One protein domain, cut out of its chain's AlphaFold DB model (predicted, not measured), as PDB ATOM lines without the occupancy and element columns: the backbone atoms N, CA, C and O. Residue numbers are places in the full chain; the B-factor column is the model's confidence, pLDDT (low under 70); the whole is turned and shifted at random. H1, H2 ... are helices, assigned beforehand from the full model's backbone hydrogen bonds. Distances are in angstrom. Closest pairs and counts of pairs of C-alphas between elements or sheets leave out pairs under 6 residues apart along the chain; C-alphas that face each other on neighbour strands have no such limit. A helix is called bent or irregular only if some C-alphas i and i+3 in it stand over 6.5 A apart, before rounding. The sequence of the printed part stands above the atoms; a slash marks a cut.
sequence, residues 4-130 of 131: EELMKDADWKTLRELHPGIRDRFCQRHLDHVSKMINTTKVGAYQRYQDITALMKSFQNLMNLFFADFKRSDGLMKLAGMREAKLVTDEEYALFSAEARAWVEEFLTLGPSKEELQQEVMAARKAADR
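This is residues 4 to 130 of the 131 residues of an uncharacterized protein of Acidobacteria bacterium (UniProt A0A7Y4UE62). A long hairpin of H1 and H2 reaches out from a small head, where H3 packs on one end of H2 and H5 crosses H3. The printed part has 127 residues with six named helices, H1 to H6, and no named strand: all helix. It is only just compact, close to loose, with a radius of gyration of the C-alphas of 16.7 A, and spans 53 by 38 by 24 A.

H1, residues 9 to 39, one helix by its hydrogen bonds, is bent: C-alphas 17 and 20 are 7.1 A apart; its arms are H1a, residues 9 to 17, and H1b, residues 20 to 39. H1b and H2, residues 45 to 67, form a hairpin at a shallow tilt of 10 degrees; their closest C-alphas, of Met 37 and Arg 48, are 6.4 A apart. H2 touches H3, residues 75 to 84, with residues 65 to 67 alone; the closest C-alphas, of Phe 66 and Lys 78, are 5.6 A apart, another hairpin. H4, residues 90 to 93, touches no helix. H3 touches H5, residues 98 to 110, at a steep tilt of 61 degrees; the closest C-alphas, of Ala 80 and Val 104, are 5.2 A apart. H6, residues 114 to 128, is near H3. Every O i to N i+4 pair is within hydrogen-bond range in H1a, H1b, H2, H3, H5 and H6; H4 is too short for one.

H1a begins at C-alpha 9 (-4.324, -47.702, -13.771) and H6 ends at C-alpha 128 (-1.890, -28.188, -0.873). From first to last C-alpha H1b measures 28.6 A and H2 31.7 A.

The printed part has no cut and no long link. Residues 4 and 111 to 130 have pLDDT under 70.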
ATOM      1  N   GLU A   4      -0.808 -43.264  -5.127       68.69
ATOM      2  CA  GLU A   4      -0.806 -43.461  -6.579       68.69
ATOM      3  C   GLU A   4      -0.390 -44.882  -6.975       68.69
ATOM      4  O   GLU A   4      -0.905 -45.415  -7.963       68.69
ATOM      5  N   GLU A   5       0.482 -45.519  -6.186       73.81
ATOM      6  CA  GLU A   5       0.885 -46.916  -6.391       73.81
ATOM      7  C   GLU A   5      -0.254 -47.890  -6.069       73.81
ATOM      8  O   GLU A   5      -0.466 -48.854  -6.807       73.81
ATOM      9  N   LEU A   6      -1.035 -47.608  -5.018       77.38
ATOM     10  CA  LEU A   6      -2.192 -48.425  -4.637       77.38
ATOM     11  C   LEU A   6      -3.355 -48.304  -5.630       77.38
ATOM     12  O   LEU A   6      -4.023 -49.293  -5.936       77.38
ATOM     13  N   MET A   7      -3.609 -47.100  -6.154       88.56
ATOM     14  CA  MET A   7      -4.642 -46.897  -7.167       88.56
ATOM     15  C   MET A   7      -4.106 -47.277  -8.547       88.56
ATOM     16  O   MET A   7      -3.617 -46.422  -9.288       88.56
ATOM     17  N   LYS A   8      -4.205 -48.555  -8.921       92.38
ATOM     18  CA  LYS A   8      -3.734 -49.064 -10.223       92.38
ATOM     19  C   LYS A   8      -4.427 -48.371 -11.399       92.38
ATOM     20  O   LYS A   8      -5.571 -47.937 -11.300       92.38
ATOM     21  N   ASP A   9      -3.772 -48.341 -12.562       93.38
ATOM     22  CA  ASP A   9      -4.324 -47.702 -13.771       93.38
ATOM     23  C   ASP A   9      -5.682 -48.271 -14.203       93.38
ATOM     24  O   ASP A   9      -6.556 -47.522 -14.644       93.38
ATOM     25  N   ALA A  10      -5.877 -49.584 -14.054       94.94
ATOM     26  CA  ALA A  10      -7.146 -50.241 -14.358       94.94
ATOM     27  C   ALA A  10      -8.269 -49.792 -13.408       94.94
ATOM     28  O   ALA A  10      -9.366 -49.465 -13.864       94.94
ATOM     29  N   ASP A  11      -7.982 -49.699 -12.107       96.38
ATOM     30  CA  ASP A  11      -8.930 -49.209 -11.102       96.38
ATOM     31  C   ASP A  11      -9.236 -47.725 -11.332       96.38
ATOM     32  O   ASP A  11     -10.391 -47.301 -11.294       96.38
ATOM     33  N   TRP A  12      -8.218 -46.923 -11.658       95.88
ATOM     34  CA  TRP A  12      -8.393 -45.508 -11.978       95.88
ATOM     35  C   TRP A  12      -9.248 -45.299 -13.225       95.88
ATOM     36  O   TRP A  12     -10.125 -44.434 -13.250       95.88
ATOM     37  N   LYS A  13      -9.027 -46.096 -14.272       96.81
ATOM     38  CA  LYS A  13      -9.867 -46.076 -15.470       96.81
ATOM     39  C   LYS A  13     -11.315 -46.443 -15.132       96.81
ATOM     40  O   LYS A  13     -12.209 -45.689 -15.505       96.81
ATOM     41  N   THR A  14     -11.522 -47.512 -14.366       97.44
ATOM     42  CA  THR A  14     -12.851 -47.956 -13.914       97.44
ATOM     43  C   THR A  14     -13.570 -46.854 -13.135       97.44
ATOM     44  O   THR A  14     -14.698 -46.493 -13.467       97.44
ATOM     45  N   LEU A  15     -12.902 -46.236 -12.154       96.06
ATOM     46  CA  LEU A  15     -13.492 -45.151 -11.368       96.06
ATOM     47  C   LEU A  15     -13.877 -43.962 -12.251       96.06
ATOM     48  O   LEU A  15     -14.961 -43.411 -12.083       96.06
ATOM     49  N   ARG A  16     -13.027 -43.580 -13.212       95.69
ATOM     50  CA  ARG A  16     -13.325 -42.486 -14.150       95.69
ATOM     51  C   ARG A  16     -14.525 -42.774 -15.046       95.69
ATOM     52  O   ARG A  16     -15.295 -41.854 -15.308       95.69
ATOM     53  N   GLU A  17     -14.675 -44.009 -15.510       97.00
ATOM     54  CA  GLU A  17     -15.796 -44.420 -16.360       97.00
ATOM     55  C   GLU A  17     -17.120 -44.431 -15.582       97.00
ATOM     56  O   GLU A  17     -18.136 -43.962 -16.092       97.00
ATOM     57  N   LEU A  18     -17.101 -44.878 -14.324       96.69
ATOM     58  CA  LEU A  18     -18.284 -44.908 -13.455       96.69
ATOM     59  C   LEU A  18     -18.652 -43.531 -12.879       96.69
ATOM     60  O   LEU A  18     -19.815 -43.273 -12.563       96.69
ATOM     61  N   HIS A  19     -17.675 -42.633 -12.734       94.25
ATOM     62  CA  HIS A  19     -17.817 -41.362 -12.022       94.25
ATOM     63  C   HIS A  19     -19.001 -40.481 -12.479       94.25
ATOM     64  O   HIS A  19     -19.705 -39.972 -11.601       94.25
ATOM     65  N   PRO A  20     -19.296 -40.303 -13.785       94.50
ATOM     66  CA  PRO A  20     -20.486 -39.566 -14.221       94.50
ATOM     67  C   PRO A  20     -21.797 -40.202 -13.737       94.50
ATOM     68  O   PRO A  20     -22.654 -39.500 -13.209       94.50
ATOM     69  N   GLY A  21     -21.930 -41.530 -13.826       96.44
ATOM     70  CA  GLY A  21     -23.136 -42.240 -13.383       96.44
ATOM     71  C   GLY A  21     -23.333 -42.185 -11.865       96.44
ATOM     72  O   GLY A  21     -24.443 -41.952 -11.383       96.44
ATOM     73  N   ILE A  22     -22.246 -42.320 -11.100       95.94
ATOM     74  CA  ILE A  22     -22.251 -42.148  -9.637       95.94
ATOM     75  C   ILE A  22     -22.710 -40.727  -9.273       95.94
ATOM     76  O   ILE A  22     -23.536 -40.552  -8.370       95.94
ATOM     77  N   ARG A  23     -22.205 -39.711  -9.985       95.69
ATOM     78  CA  ARG A  23     -22.581 -38.304  -9.786       95.69
ATOM     79  C   ARG A  23     -24.060 -38.071 -10.072       95.69
ATOM     80  O   ARG A  23     -24.734 -37.449  -9.255       95.69
ATOM     81  N   ASP A  24     -24.573 -38.597 -11.176       95.94
ATOM     82  CA  ASP A  24     -25.980 -38.426 -11.539       95.94
ATOM     83  C   ASP A  24     -26.906 -39.096 -10.520       95.94
ATOM     84  O   ASP A  24     -27.871 -38.476 -10.067       95.94
ATOM     85  N   ARG A  25     -26.573 -40.308 -10.049       94.94
ATOM     86  CA  ARG A  25     -27.314 -40.964  -8.954       94.94
ATOM     87  C   ARG A  25     -27.298 -40.145  -7.669       94.94
ATOM     88  O   ARG A  25     -28.314 -40.071  -6.977       94.94
ATOM     89  N   PHE A  26     -26.159 -39.537  -7.340       94.31
ATOM     90  CA  PHE A  26     -26.049 -38.657  -6.182       94.31
ATOM     91  C   PHE A  26     -26.965 -37.438  -6.328       94.31
ATOM     92  O   PHE A  26     -27.811 -37.205  -5.463       94.31
ATOM     93  N   CYS A  27     -26.875 -36.717  -7.447       94.50
ATOM     94  CA  CYS A  27     -27.736 -35.575  -7.745       94.50
ATOM     95  C   CYS A  27     -29.222 -35.953  -7.695       94.50
ATOM     96  O   CYS A  27     -29.995 -35.280  -7.013       94.50
ATOM     97  N   GLN A  28     -29.618 -37.057  -8.335       95.94
ATOM     98  CA  GLN A  28     -31.011 -37.504  -8.360       95.94
ATOM     99  C   GLN A  28     -31.545 -37.796  -6.953       95.94
ATOM    100  O   GLN A  28     -32.615 -37.311  -6.592       95.94
ATOM    101  N   ARG A  29     -30.772 -38.495  -6.108       93.94
ATOM    102  CA  ARG A  29     -31.160 -38.775  -4.714       93.94
ATOM    103  C   ARG A  29     -31.422 -37.490  -3.921       93.94
ATOM    104  O   ARG A  29     -32.336 -37.446  -3.096       93.94
ATOM    105  N   HIS A  30     -30.628 -36.447  -4.160       92.94
ATOM    106  CA  HIS A  30     -30.811 -35.149  -3.516       92.94
ATOM    107  C   HIS A  30     -32.025 -34.387  -4.059       92.94
ATOM    108  O   HIS A  30     -32.792 -33.842  -3.264       92.94
ATOM    109  N   LEU A  31     -32.252 -34.405  -5.375       95.50
ATOM    110  CA  LEU A  31     -33.448 -33.822  -5.991       95.50
ATOM    111  C   LEU A  31     -34.733 -34.489  -5.480       95.50
ATOM    112  O   LEU A  31     -35.686 -33.792  -5.128       95.50
ATOM    113  N   ASP A  32     -34.739 -35.815  -5.340       95.50
ATOM    114  CA  ASP A  32     -35.873 -36.564  -4.786       95.50
ATOM    115  C   ASP A  32     -36.164 -36.159  -3.335       95.50
ATOM    116  O   ASP A  32     -37.322 -36.039  -2.924       95.50
ATOM    117  N   HIS A  33     -35.114 -35.923  -2.541       93.31
ATOM    118  CA  HIS A  33     -35.263 -35.465  -1.163       93.31
ATOM    119  C   HIS A  33     -35.837 -34.043  -1.103       93.31
ATOM    120  O   HIS A  33     -36.812 -33.808  -0.387       93.31
ATOM    121  N   VAL A  34     -35.304 -33.117  -1.904       95.00
ATOM    122  CA  VAL A  34     -35.820 -31.742  -1.997       95.00
ATOM    123  C   VAL A  34     -37.279 -31.740  -2.453       95.00
ATOM    124  O   VAL A  34     -38.098 -31.046  -1.856       95.00
ATOM    125  N   SER A  35     -37.647 -32.566  -3.435       96.50
ATOM    126  CA  SER A  35     -39.035 -32.702  -3.893       96.50
ATOM    127  C   SER A  35     -39.985 -33.118  -2.758       96.50
ATOM    128  O   SER A  35     -41.049 -32.519  -2.579       96.50
ATOM    129  N   LYS A  36     -39.585 -34.077  -1.911       94.75
ATOM    130  CA  LYS A  36     -40.365 -34.463  -0.717       94.75
ATOM    131  C   LYS A  36     -40.498 -33.312   0.281       94.75
ATOM    132  O   LYS A  36     -41.570 -33.124   0.853       94.75
ATOM    133  N   MET A  37     -39.431 -32.537   0.479       94.56
ATOM    134  CA  MET A  37     -39.448 -31.376   1.370       94.56
ATOM    135  C   MET A  37     -40.326 -30.251   0.833       94.56
ATOM    136  O   MET A  37     -41.029 -29.636   1.616       94.56
ATOM    137  N   ILE A  38     -40.343 -29.996  -0.475       95.19
ATOM    138  CA  ILE A  38     -41.217 -28.980  -1.083       95.19
ATOM    139  C   ILE A  38     -42.691 -29.342  -0.867       95.19
ATOM    140  O   ILE A  38     -43.490 -28.480  -0.498       95.19
ATOM    141  N   ASN A  39     -43.026 -30.619  -1.057       94.69
ATOM    142  CA  ASN A  39     -44.401 -31.116  -1.050       94.69
ATOM    143  C   ASN A  39     -44.939 -31.477   0.347       94.69
ATOM    144  O   ASN A  39     -46.106 -31.847   0.475       94.69
ATOM    145  N   THR A  40     -44.130 -31.383   1.408       91.88
ATOM    146  CA  THR A  40     -44.612 -31.681   2.764       91.88
ATOM    147  C   THR A  40     -45.594 -30.616   3.252       91.88
ATOM    148  O   THR A  40     -45.341 -29.414   3.177       91.88
ATOM    149  N   THR A  41     -46.713 -31.054   3.823       89.44
ATOM    150  CA  THR A  41     -47.716 -30.177   4.450       89.44
ATOM    151  C   THR A  41     -47.528 -30.047   5.963       89.44
ATOM    152  O   THR A  41     -48.279 -29.330   6.616       89.44
ATOM    153  N   LYS A  42     -46.515 -30.717   6.533       90.81
ATOM    154  CA  LYS A  42     -46.287 -30.798   7.987       90.81
ATOM    155  C   LYS A  42     -45.756 -29.508   8.621       90.81
ATOM    156  O   LYS A  42     -45.940 -29.306   9.815       90.81
ATOM    157  N   VAL A  43     -45.077 -28.662   7.848       93.38
ATOM    158  CA  VAL A  43     -44.483 -27.396   8.309       93.38
ATOM    159  C   VAL A  43     -44.804 -26.275   7.322       93.38
ATOM    160  O   VAL A  43     -45.053 -26.536   6.143       93.38
ATOM    161  N   GLY A  44     -44.805 -25.027   7.795       94.56
ATOM    162  CA  GLY A  44     -45.105 -23.849   6.975       94.56
ATOM    163  C   GLY A  44     -44.077 -23.595   5.864       94.56
ATOM    164  O   GLY A  44     -42.940 -24.058   5.932       94.56
ATOM    165  N   ALA A  45     -44.464 -22.826   4.843       94.56
ATOM    166  CA  ALA A  45     -43.639 -22.587   3.652       94.56
ATOM    167  C   ALA A  45     -42.265 -21.963   3.960       94.56
ATOM    168  O   ALA A  45     -41.269 -22.366   3.364       94.56
ATOM    169  N   TYR A  46     -42.199 -21.032   4.919       94.88
ATOM    170  CA  TYR A  46     -40.939 -20.413   5.338       94.88
ATOM    171  C   TYR A  46     -39.961 -21.430   5.942       94.88
ATOM    172  O   TYR A  46     -38.794 -21.452   5.562       94.88
ATOM    173  N   GLN A  47     -40.448 -22.328   6.807       95.12
ATOM    174  CA  GLN A  47     -39.610 -23.372   7.398       95.12
ATOM    175  C   GLN A  47     -39.090 -24.335   6.325       95.12
ATOM    176  O   GLN A  47     -37.897 -24.611   6.284       95.12
ATOM    177  N   ARG A  48     -39.949 -24.763   5.384       95.38
ATOM    178  CA  ARG A  48     -39.516 -25.608   4.252       95.38
ATOM    179  C   ARG A  48     -38.400 -24.948   3.449       95.38
ATOM    180  O   ARG A  48     -37.427 -25.605   3.100       95.38
ATOM    181  N   TYR A  49     -38.531 -23.652   3.168       95.31
ATOM    182  CA  TYR A  49     -37.509 -22.891   2.453       95.31
ATOM    183  C   TYR A  49     -36.170 -22.857   3.208       95.31
ATOM    184  O   TYR A  49     -35.117 -23.082   2.604       95.31
ATOM    185  N   GLN A  50     -36.199 -22.622   4.523       96.69
ATOM    186  CA  GLN A  50     -34.993 -22.645   5.355       96.69
ATOM    187  C   GLN A  50     -34.343 -24.033   5.376       96.69
ATOM    188  O   GLN A  50     -33.138 -24.142   5.140       96.69
ATOM    189  N   ASP A  51     -35.137 -25.088   5.576       93.12
ATOM    190  CA  ASP A  51     -34.642 -26.465   5.644       93.12
ATOM    191  C   ASP A  51     -34.005 -26.897   4.314       93.12
ATOM    192  O   ASP A  51     -32.917 -27.476   4.298       93.12
ATOM    193  N   ILE A  52     -34.641 -26.568   3.181       94.50
ATOM    194  CA  ILE A  52     -34.091 -26.839   1.844       94.50
ATOM    195  C   ILE A  52     -32.777 -26.079   1.649       94.50
ATOM    196  O   ILE A  52     -31.799 -26.657   1.183       94.50
ATOM    197  N   THR A  53     -32.712 -24.805   2.038       94.25
ATOM    198  CA  THR A  53     -31.488 -23.998   1.902       94.25
ATOM    199  C   THR A  53     -30.330 -24.598   2.707       94.25
ATOM    200  O   THR A  53     -29.210 -24.711   2.199       94.25
ATOM    201  N   ALA A  54     -30.593 -25.042   3.939       92.25
ATOM    202  CA  ALA A  54     -29.601 -25.721   4.771       92.25
ATOM    203  C   ALA A  54     -29.145 -27.052   4.143       92.25
ATOM    204  O   ALA A  54     -27.941 -27.322   4.071       92.25
ATOM    205  N   LEU A  55     -30.088 -27.845   3.623       92.12
ATOM    206  CA  LEU A  55     -29.795 -29.095   2.921       92.12
ATOM    207  C   LEU A  55     -28.912 -28.858   1.689       92.12
ATOM    208  O   LEU A  55     -27.917 -29.560   1.516       92.12
ATOM    209  N   MET A  56     -29.231 -27.861   0.860       90.38
ATOM    210  CA  MET A  56     -28.468 -27.549  -0.355       90.38
ATOM    211  C   MET A  56     -27.020 -27.159  -0.041       90.38
ATOM    212  O   MET A  56     -26.103 -27.550  -0.764       90.38
ATOM    213  N   LYS A  57     -26.783 -26.457   1.074       91.06
ATOM    214  CA  LYS A  57     -25.423 -26.136   1.529       91.06
ATOM    215  C   LYS A  57     -24.636 -27.391   1.922       91.06
ATOM    216  O   LYS A  57     -23.480 -27.535   1.531       91.06
ATOM    217  N   SER A  58     -25.262 -28.314   2.655       89.12
ATOM    218  CA  SER A  58     -24.647 -29.606   2.999       89.12
ATOM    219  C   SER A  58     -24.361 -30.450   1.749       89.12
ATOM    220  O   SER A  58     -23.268 -30.999   1.597       89.12
ATOM    221  N   PHE A  59     -25.306 -30.481   0.808       88.75
ATOM    222  CA  PHE A  59     -25.154 -31.153  -0.479       88.75
ATOM    223  C   PHE A  59     -23.959 -30.621  -1.273       88.75
ATOM    224  O   PHE A  59     -23.162 -31.415  -1.764       88.75
ATOM    225  N   GLN A  60     -23.774 -29.299  -1.340       89.81
ATOM    226  CA  GLN A  60     -22.633 -28.708  -2.039       89.81
ATOM    227  C   GLN A  60     -21.288 -29.140  -1.432       89.81
ATOM    228  O   GLN A  60     -20.333 -29.400  -2.167       89.81
ATOM    229  N   ASN A  61     -21.207 -29.262  -0.104       87.81
ATOM    230  CA  ASN A  61     -19.995 -29.749   0.559       87.81
ATOM    231  C   ASN A  61     -19.688 -31.200   0.164       87.81
ATOM    232  O   ASN A  61     -18.543 -31.520  -0.147       87.81
ATOM    233  N   LEU A  62     -20.708 -32.064   0.121       86.44
ATOM    234  CA  LEU A  62     -20.557 -33.457  -0.310       86.44
ATOM    235  C   LEU A  62     -20.231 -33.573  -1.807       86.44
ATOM    236  O   LEU A  62     -19.387 -34.385  -2.180       86.44
ATOM    237  N   MET A  63     -20.834 -32.732  -2.654       89.50
ATOM    238  CA  MET A  63     -20.489 -32.630  -4.076       89.50
ATOM    239  C   MET A  63     -19.002 -32.333  -4.261       89.50
ATOM    240  O   MET A  63     -18.328 -32.992  -5.051       89.50
ATOM    241  N   ASN A  64     -18.485 -31.364  -3.506       87.25
ATOM    242  CA  ASN A  64     -17.076 -31.002  -3.564       87.25
ATOM    243  C   ASN A  64     -16.184 -32.139  -3.044       87.25
ATOM    244  O   ASN A  64     -15.198 -32.477  -3.691       87.25
ATOM    245  N   LEU A  65     -16.552 -32.758  -1.920       83.38
ATOM    246  CA  LEU A  65     -15.795 -33.857  -1.320       83.38
ATOM    247  C   LEU A  65     -15.627 -35.033  -2.293       83.38
ATOM    248  O   LEU A  65     -14.511 -35.487  -2.552       83.38
ATOM    249  N   PHE A  66     -16.733 -35.507  -2.865       85.62
ATOM    250  CA  PHE A  66     -16.713 -36.702  -3.701       85.62
ATOM    251  C   PHE A  66     -16.241 -36.404  -5.127       85.62
ATOM    252  O   PHE A  66     -15.421 -37.146  -5.659       85.62
ATOM    253  N   PHE A  67     -16.669 -35.293  -5.730       89.38
ATOM    254  CA  PHE A  67     -16.578 -35.120  -7.185       89.38
ATOM    255  C   PHE A  67     -15.702 -33.954  -7.664       89.38
ATOM    256  O   PHE A  67     -15.408 -33.903  -8.861       89.38
ATOM    257  N   ALA A  68     -15.301 -33.013  -6.798       85.94
ATOM    258  CA  ALA A  68     -14.372 -31.945  -7.191       85.94
ATOM    259  C   ALA A  68     -12.917 -32.428  -7.153       85.94
ATOM    260  O   ALA A  68     -12.594 -33.356  -6.413       85.94
ATOM    261  N   ASP A  69     -12.055 -31.791  -7.951       84.75
ATOM    262  CA  ASP A  69     -10.608 -32.056  -8.019       84.75
ATOM    263  C   ASP A  69     -10.246 -33.544  -8.181       84.75
ATOM    264  O   ASP A  69      -9.276 -34.020  -7.613       84.75
ATOM    265  N   PHE A  70     -11.034 -34.272  -8.978       86.31
ATOM    266  CA  PHE A  70     -10.939 -35.719  -9.177       86.31
ATOM    267  C   PHE A  70      -9.615 -36.138  -9.839       86.31
ATOM    268  O   PHE A  70      -9.436 -35.976 -11.051       86.31
ATOM    269  N   LYS A  71      -8.683 -36.670  -9.039       89.25
ATOM    270  CA  LYS A  71      -7.323 -37.047  -9.444       89.25
ATOM    271  C   LYS A  71      -7.048 -38.509  -9.074       89.25
ATOM    272  O   LYS A  71      -7.828 -39.174  -8.405       89.25
ATOM    273  N   ARG A  72      -5.936 -39.061  -9.559       89.00
ATOM    274  CA  ARG A  72      -5.591 -40.463  -9.268       89.00
ATOM    275  C   ARG A  72      -5.151 -40.649  -7.814       89.00
ATOM    276  O   ARG A  72      -5.573 -41.607  -7.177       89.00
ATOM    277  N   SER A  73      -4.371 -39.706  -7.286       85.25
ATOM    278  CA  SER A  73      -3.842 -39.728  -5.917       85.25
ATOM    279  C   SER A  73      -4.905 -39.671  -4.820       85.25
ATOM    280  O   SER A  73      -4.640 -40.116  -3.708       85.25
ATOM    281  N   ASP A  74      -6.114 -39.179  -5.114       87.38
ATOM    282  CA  ASP A  74      -7.252 -39.188  -4.188       87.38
ATOM    283  C   ASP A  74      -8.341 -40.211  -4.564       87.38
ATOM    284  O   ASP A  74      -9.363 -40.318  -3.881       87.38
ATOM    285  N   GLY A  75      -8.110 -41.013  -5.610       90.88
ATOM    286  CA  GLY A  75      -9.092 -41.933  -6.177       90.88
ATOM    287  C   GLY A  75      -9.605 -42.974  -5.183       90.88
ATOM    288  O   GLY A  75     -10.813 -43.184  -5.101       90.88
ATOM    289  N   LEU A  76      -8.721 -43.577  -4.381       91.75
ATOM    290  CA  LEU A  76      -9.107 -44.570  -3.367       91.75
ATOM    291  C   LEU A  76      -9.943 -43.959  -2.236       91.75
ATOM    292  O   LEU A  76     -10.977 -44.513  -1.869       91.75
ATOM    293  N   MET A  77      -9.555 -42.783  -1.734       89.31
ATOM    294  CA  MET A  77     -10.330 -42.071  -0.710       89.31
ATOM    295  C   MET A  77     -11.706 -41.656  -1.240       89.31
ATOM    296  O   MET A  77     -12.715 -41.784  -0.544       89.31
ATOM    297  N   LYS A  78     -11.773 -41.186  -2.489       92.00
ATOM    298  CA  LYS A  78     -13.040 -40.830  -3.139       92.00
ATOM    299  C   LYS A  78     -13.917 -42.054  -3.377       92.00
ATOM    300  O   LYS A  78     -15.113 -41.977  -3.104       92.00
ATOM    301  N   LEU A  79     -13.340 -43.176  -3.810       94.62
ATOM    302  CA  LEU A  79     -14.044 -44.453  -3.929       94.62
ATOM    303  C   LEU A  79     -14.617 -44.889  -2.574       94.62
ATOM    304  O   LEU A  79     -15.803 -45.202  -2.508       94.62
ATOM    305  N   ALA A  80     -13.831 -44.821  -1.496       92.38
ATOM    306  CA  ALA A  80     -14.302 -45.132  -0.146       92.38
ATOM    307  C   ALA A  80     -15.460 -44.219   0.284       92.38
ATOM    308  O   ALA A  80     -16.503 -44.699   0.723       92.38
ATOM    309  N   GLY A  81     -15.338 -42.905   0.072       90.31
ATOM    310  CA  GLY A  81     -16.407 -41.952   0.373       90.31
ATOM    311  C   GLY A  81     -17.689 -42.210  -0.429       90.31
ATOM    312  O   GLY A  81     -18.791 -42.161   0.123       90.31
ATOM    313  N   MET A  82     -17.567 -42.532  -1.720       93.56
ATOM    314  CA  MET A  82     -18.706 -42.893  -2.572       93.56
ATOM    315  C   MET A  82     -19.322 -44.242  -2.169       93.56
ATOM    316  O   MET A  82     -20.545 -44.402  -2.265       93.56
ATOM    317  N   ARG A  83     -18.507 -45.196  -1.701       93.94
ATOM    318  CA  ARG A  83     -18.945 -46.505  -1.198       93.94
ATOM    319  C   ARG A  83     -19.734 -46.363   0.099       93.94
ATOM    320  O   ARG A  83     -20.867 -46.832   0.160       93.94
ATOM    321  N   GLU A  84     -19.205 -45.622   1.068       90.38
ATOM    322  CA  GLU A  84     -19.878 -45.323   2.340       90.38
ATOM    323  C   GLU A  84     -21.190 -44.552   2.122       90.38
ATOM    324  O   GLU A  84     -22.224 -44.830   2.731       90.38
ATOM    325  N   ALA A  85     -21.207 -43.632   1.152       88.56
ATOM    326  CA  ALA A  85     -22.419 -42.927   0.735       88.56
ATOM    327  C   ALA A  85     -23.413 -43.800  -0.069       88.56
ATOM    328  O   ALA A  85     -24.476 -43.307  -0.480       88.56
ATOM    329  N   LYS A  86     -23.103 -45.084  -0.303       91.88
ATOM    330  CA  LYS A  86     -23.907 -46.038  -1.086       91.88
ATOM    331  C   LYS A  86     -24.227 -45.512  -2.488       91.88
ATOM    332  O   LYS A  86     -25.381 -45.544  -2.926       91.88
ATOM    333  N   LEU A  87     -23.232 -44.919  -3.147       93.88
ATOM    334  CA  LEU A  87     -23.340 -44.380  -4.509       93.88
ATOM    335  C   LEU A  87     -22.744 -45.316  -5.561       93.88
ATOM    336  O   LEU A  87     -23.139 -45.231  -6.725       93.88
ATOM    337  N   VAL A  88     -21.837 -46.199  -5.141       96.00
ATOM    338  CA  VAL A  88     -21.275 -47.294  -5.943       96.00
ATOM    339  C   VAL A  88     -22.044 -48.568  -5.616       96.00
ATOM    340  O   VAL A  88     -22.115 -48.943  -4.439       96.00
ATOM    341  N   THR A  89     -22.648 -49.206  -6.621       95.12
ATOM    342  CA  THR A  89     -23.372 -50.472  -6.408       95.12
ATOM    343  C   THR A  89     -22.401 -51.613  -6.112       95.12
ATOM    344  O   THR A  89     -21.194 -51.473  -6.301       95.12
ATOM    345  N   ASP A  90     -22.905 -52.748  -5.633       96.25
ATOM    346  CA  ASP A  90     -22.050 -53.909  -5.363       96.25
ATOM    347  C   ASP A  90     -21.444 -54.476  -6.656       96.25
ATOM    348  O   ASP A  90     -20.279 -54.869  -6.669       96.25
ATOM    349  N   GLU A  91     -22.191 -54.445  -7.760       96.75
ATOM    350  CA  GLU A  91     -21.732 -54.891  -9.079       96.75
ATOM    351  C   GLU A  91     -20.641 -53.975  -9.634       96.75
ATOM    352  O   GLU A  91     -19.616 -54.453 -10.113       96.75
ATOM    353  N   GLU A  92     -20.834 -52.658  -9.539       97.38
ATOM    354  CA  GLU A  92     -19.825 -51.672  -9.929       97.38
ATOM    355  C   GLU A  92     -18.581 -51.772  -9.042       97.38
ATOM    356  O   GLU A  92     -17.456 -51.685  -9.530       97.38
ATOM    357  N   TYR A  93     -18.771 -51.991  -7.739       97.38
ATOM    358  CA  TYR A  93     -17.674 -52.134  -6.793       97.38
ATOM    359  C   TYR A  93     -16.864 -53.413  -7.048       97.38
ATOM    360  O   TYR A  93     -15.643 -53.414  -6.903       97.38
ATOM    361  N   ALA A  94     -17.511 -54.488  -7.501       96.88
ATOM    362  CA  ALA A  94     -16.843 -55.738  -7.859       96.88
ATOM    363  C   ALA A  94     -15.893 -55.613  -9.066       96.88
ATOM    364  O   ALA A  94     -15.028 -56.474  -9.229       96.88
ATOM    365  N   LEU A  95     -16.014 -54.555  -9.881       97.12
ATOM    366  CA  LEU A  95     -15.100 -54.280 -10.999       97.12
ATOM    367  C   LEU A  95     -13.702 -53.847 -10.535       97.12
ATOM    368  O   LEU A  95     -12.745 -53.962 -11.299       97.12
ATOM    369  N   PHE A  96     -13.575 -53.363  -9.297       96.88
ATOM    370  CA  PHE A  96     -12.296 -52.948  -8.732       96.88
ATOM    371  C   PHE A  96     -11.459 -54.142  -8.270       96.88
ATOM    372  O   PHE A  96     -11.964 -55.175  -7.801       96.88
ATOM    373  N   SER A  97     -10.140 -53.983  -8.352       96.19
ATOM    374  CA  SER A  97      -9.185 -54.986  -7.899       96.19
ATOM    375  C   SER A  97      -9.392 -55.346  -6.424       96.19
ATOM    376  O   SER A  97      -9.885 -54.555  -5.617       96.19
ATOM    377  N   ALA A  98      -9.026 -56.576  -6.054       95.31
ATOM    378  CA  ALA A  98      -9.140 -57.033  -4.668       95.31
ATOM    379  C   ALA A  98      -8.319 -56.166  -3.699       95.31
ATOM    380  O   ALA A  98      -8.733 -55.969  -2.564       95.31
ATOM    381  N   GLU A  99      -7.194 -55.624  -4.164       93.44
ATOM    382  CA  GLU A  99      -6.319 -54.744  -3.389       93.44
ATOM    383  C   GLU A  99      -6.968 -53.379  -3.131       93.44
ATOM    384  O   GLU A  99      -7.027 -52.942  -1.984       93.44
ATOM    385  N   ALA A 100      -7.552 -52.755  -4.162       93.81
ATOM    386  CA  ALA A 100      -8.297 -51.507  -4.004       93.81
ATOM    387  C   ALA A 100      -9.493 -51.682  -3.058       93.81
ATOM    388  O   ALA A 100      -9.709 -50.859  -2.171       93.81
ATOM    389  N   ARG A 101     -10.242 -52.783  -3.206       95.75
ATOM    390  CA  ARG A 101     -11.357 -53.104  -2.307       95.75
ATOM    391  C   ARG A 101     -10.885 -53.342  -0.875       95.75
ATOM    392  O   ARG A 101     -11.468 -52.774   0.035       95.75
ATOM    393  N   ALA A 102      -9.823 -54.119  -0.667       93.75
ATOM    394  CA  ALA A 102      -9.276 -54.364   0.666       93.75
ATOM    395  C   ALA A 102      -8.855 -53.059   1.355       93.75
ATOM    396  O   ALA A 102      -9.216 -52.851   2.509       93.75
ATOM    397  N   TRP A 103      -8.183 -52.160   0.628       92.12
ATOM    398  CA  TRP A 103      -7.825 -50.844   1.153       92.12
ATOM    399  C   TRP A 103      -9.060 -50.027   1.537       92.12
ATOM    400  O   TRP A 103      -9.083 -49.425   2.603       92.12
ATOM    401  N   VAL A 104     -10.096 -50.008   0.692       93.31
ATOM    402  CA  VAL A 104     -11.337 -49.275   0.984       93.31
ATOM    403  C   VAL A 104     -12.032 -49.842   2.220       93.31
ATOM    404  O   VAL A 104     -12.426 -49.071   3.087       93.31
ATOM    405  N   GLU A 105     -12.161 -51.163   2.341       92.81
ATOM    406  CA  GLU A 105     -12.778 -51.777   3.523       92.81
ATOM    407  C   GLU A 105     -11.945 -51.531   4.790       92.81
ATOM    408  O   GLU A 105     -12.492 -51.204   5.842       92.81
ATOM    409  N   GLU A 106     -10.617 -51.624   4.707       90.75
ATOM    410  CA  GLU A 106      -9.721 -51.293   5.820       90.75
ATOM    411  C   GLU A 106      -9.864 -49.819   6.217       90.75
ATOM    412  O   GLU A 106     -10.046 -49.499   7.389       90.75
ATOM    413  N   PHE A 107      -9.889 -48.917   5.237       87.19
ATOM    414  CA  PHE A 107     -10.094 -47.492   5.458       87.19
ATOM    415  C   PHE A 107     -11.457 -47.186   6.079       87.19
ATOM    416  O   PHE A 107     -11.544 -46.289   6.902       87.19
ATOM    417  N   LEU A 108     -12.521 -47.913   5.729       87.88
ATOM    418  CA  LEU A 108     -13.851 -47.717   6.321       87.88
ATOM    419  C   LEU A 108     -13.992 -48.363   7.706       87.88
ATOM    420  O   LEU A 108     -14.753 -47.868   8.534       87.88
ATOM    421  N   THR A 109     -13.268 -49.450   7.978       85.56
ATOM    422  CA  THR A 109     -13.304 -50.148   9.278       85.56
ATOM    423  C   THR A 109     -12.400 -49.507  10.328       85.56
ATOM    424  O   THR A 109     -12.747 -49.507  11.509       85.56
ATOM    425  N   LEU A 110     -11.260 -48.953   9.911       73.75
ATOM    426  CA  LEU A 110     -10.321 -48.211  10.759       73.75
ATOM    427  C   LEU A 110     -10.569 -46.697  10.725       73.75
ATOM    428  O   LEU A 110      -9.946 -45.953  11.483       73.75
ATOM    429  N   GLY A 111     -11.432 -46.247   9.814       60.69
ATOM    430  CA  GLY A 111     -11.602 -44.847   9.472       60.69
ATOM    431  C   GLY A 111     -12.451 -44.072  10.462       60.69
ATOM    432  O   GLY A 111     -13.381 -44.609  11.071       60.69
ATOM    433  N   PRO A 112     -12.163 -42.775  10.594       57.97
ATOM    434  CA  PRO A 112     -12.930 -41.908  11.447       57.97
ATOM    435  C   PRO A 112     -14.272 -41.592  10.739       57.97
ATOM    436  O   PRO A 112     -14.420 -41.753   9.524       57.97
ATOM    437  N   SER A 113     -15.297 -41.220  11.502       54.69
ATOM    438  CA  SER A 113     -16.661 -40.954  11.034       54.69
ATOM    439  C   SER A 113     -16.706 -40.010   9.819       54.69
ATOM    440  O   SER A 113     -15.780 -39.250   9.540       54.69
ATOM    441  N   LYS A 114     -17.832 -39.988   9.096       54.47
ATOM    442  CA  LYS A 114     -18.060 -39.100   7.936       54.47
ATOM    443  C   LYS A 114     -17.655 -37.629   8.175       54.47
ATOM    444  O   LYS A 114     -17.268 -36.948   7.227       54.47
ATOM    445  N   GLU A 115     -17.758 -37.141   9.410       51.31
ATOM    446  CA  GLU A 115     -17.346 -35.789   9.813       51.31
ATOM    447  C   GLU A 115     -15.825 -35.626   9.895       51.31
ATOM    448  O   GLU A 115     -15.288 -34.586   9.517       51.31
ATOM    449  N   GLU A 116     -15.109 -36.659  10.313       59.03
ATOM    450  CA  GLU A 116     -13.651 -36.657  10.403       59.03
ATOM    451  C   GLU A 116     -13.014 -36.806   9.014       59.03
ATOM    452  O   GLU A 116     -12.073 -36.079   8.696       59.03
ATOM    453  N   LEU A 117     -13.623 -37.594   8.119       58.81
ATOM    454  CA  LEU A 117     -13.256 -37.616   6.694       58.81
ATOM    455  C   LEU A 117     -13.402 -36.234   6.039       58.81
ATOM    456  O   LEU A 117     -12.578 -35.827   5.218       58.81
ATOM    457  N   GLN A 118     -14.438 -35.477   6.412       55.66
ATOM    458  CA  GLN A 118     -14.612 -34.100   5.946       55.66
ATOM    459  C   GLN A 118     -13.525 -33.166   6.492       55.66
ATOM    460  O   GLN A 118     -13.062 -32.284   5.763       55.66
ATOM    461  N   GLN A 119     -13.111 -33.346   7.748       61.69
ATOM    462  CA  GLN A 119     -12.071 -32.530   8.375       61.69
ATOM    463  C   GLN A 119     -10.678 -32.827   7.811       61.69
ATOM    464  O   GLN A 119      -9.956 -31.884   7.480       61.69
ATOM    465  N   GLU A 120     -10.317 -34.097   7.627       60.16
ATOM    466  CA  GLU A 120      -9.016 -34.495   7.078       60.16
ATOM    467  C   GLU A 120      -8.853 -34.068   5.620       60.16
ATOM    468  O   GLU A 120      -7.826 -33.493   5.256       60.16
ATOM    469  N   VAL A 121      -9.885 -34.247   4.789       57.25
ATOM    470  CA  VAL A 121      -9.832 -33.806   3.387       57.25
ATOM    471  C   VAL A 121      -9.751 -32.280   3.291       57.25
ATOM    472  O   VAL A 121      -8.982 -31.751   2.482       57.25
ATOM    473  N   MET A 122     -10.478 -31.541   4.140       60.06
ATOM    474  CA  MET A 122     -10.332 -30.081   4.201       60.06
ATOM    475  C   MET A 122      -8.941 -29.650   4.684       60.06
ATOM    476  O   MET A 122      -8.395 -28.674   4.161       60.06
ATOM    477  N   ALA A 123      -8.345 -30.365   5.640       64.19
ATOM    478  CA  ALA A 123      -6.992 -30.094   6.114       64.19
ATOM    479  C   ALA A 123      -5.939 -30.357   5.022       64.19
ATOM    480  O   ALA A 123      -5.074 -29.507   4.795       64.19
ATOM    481  N   ALA A 124      -6.055 -31.473   4.295       49.47
ATOM    482  CA  ALA A 124      -5.154 -31.845   3.205       49.47
ATOM    483  C   ALA A 124      -5.213 -30.849   2.033       49.47
ATOM    484  O   ALA A 124      -4.175 -30.418   1.530       49.47
ATOM    485  N   ARG A 125      -6.415 -30.396   1.651       50.97
ATOM    486  CA  ARG A 125      -6.595 -29.388   0.591       50.97
ATOM    487  C   ARG A 125      -6.005 -28.030   0.978       50.97
ATOM    488  O   ARG A 125      -5.260 -27.437   0.208       50.97
ATOM    489  N   LYS A 126      -6.223 -27.594   2.223       51.19
ATOM    490  CA  LYS A 126      -5.632 -26.358   2.764       51.19
ATOM    491  C   LYS A 126      -4.100 -26.409   2.846       51.19
ATOM    492  O   LYS A 126      -3.461 -25.360   2.810       51.19
ATOM    493  N   ALA A 127      -3.512 -27.596   2.994       48.00
ATOM    494  CA  ALA A 127      -2.064 -27.785   2.958       48.00
ATOM    495  C   ALA A 127      -1.506 -27.742   1.525       48.00
ATOM    496  O   ALA A 127      -0.417 -27.206   1.325       48.00
ATOM    497  N   ALA A 128      -2.255 -28.251   0.541       41.16
ATOM    498  CA  ALA A 128      -1.890 -28.188  -0.873       41.16
ATOM    499  C   ALA A 128      -1.969 -26.760  -1.442       41.16
ATOM    500  O   ALA A 128      -1.074 -26.361  -2.175       41.16
ATOM    501  N   ASP A 129      -2.960 -25.964  -1.027       43.22
ATOM    502  CA  ASP A 129      -3.138 -24.566  -1.466       43.22
ATOM    503  C   ASP A 129      -2.144 -23.574  -0.816       43.22
ATOM    504  O   ASP A 129      -2.155 -22.379  -1.114       43.22
ATOM    505  N   ARG A 130      -1.304 -24.040   0.120       51.16
ATOM    506  CA  ARG A 130      -0.255 -23.241   0.787       51.16
ATOM    507  C   ARG A 130       1.139 -23.412   0.167       51.16
ATOM    508  O   ARG A 130       2.075 -22.783   0.662       51.16
TER     509      ARG A 130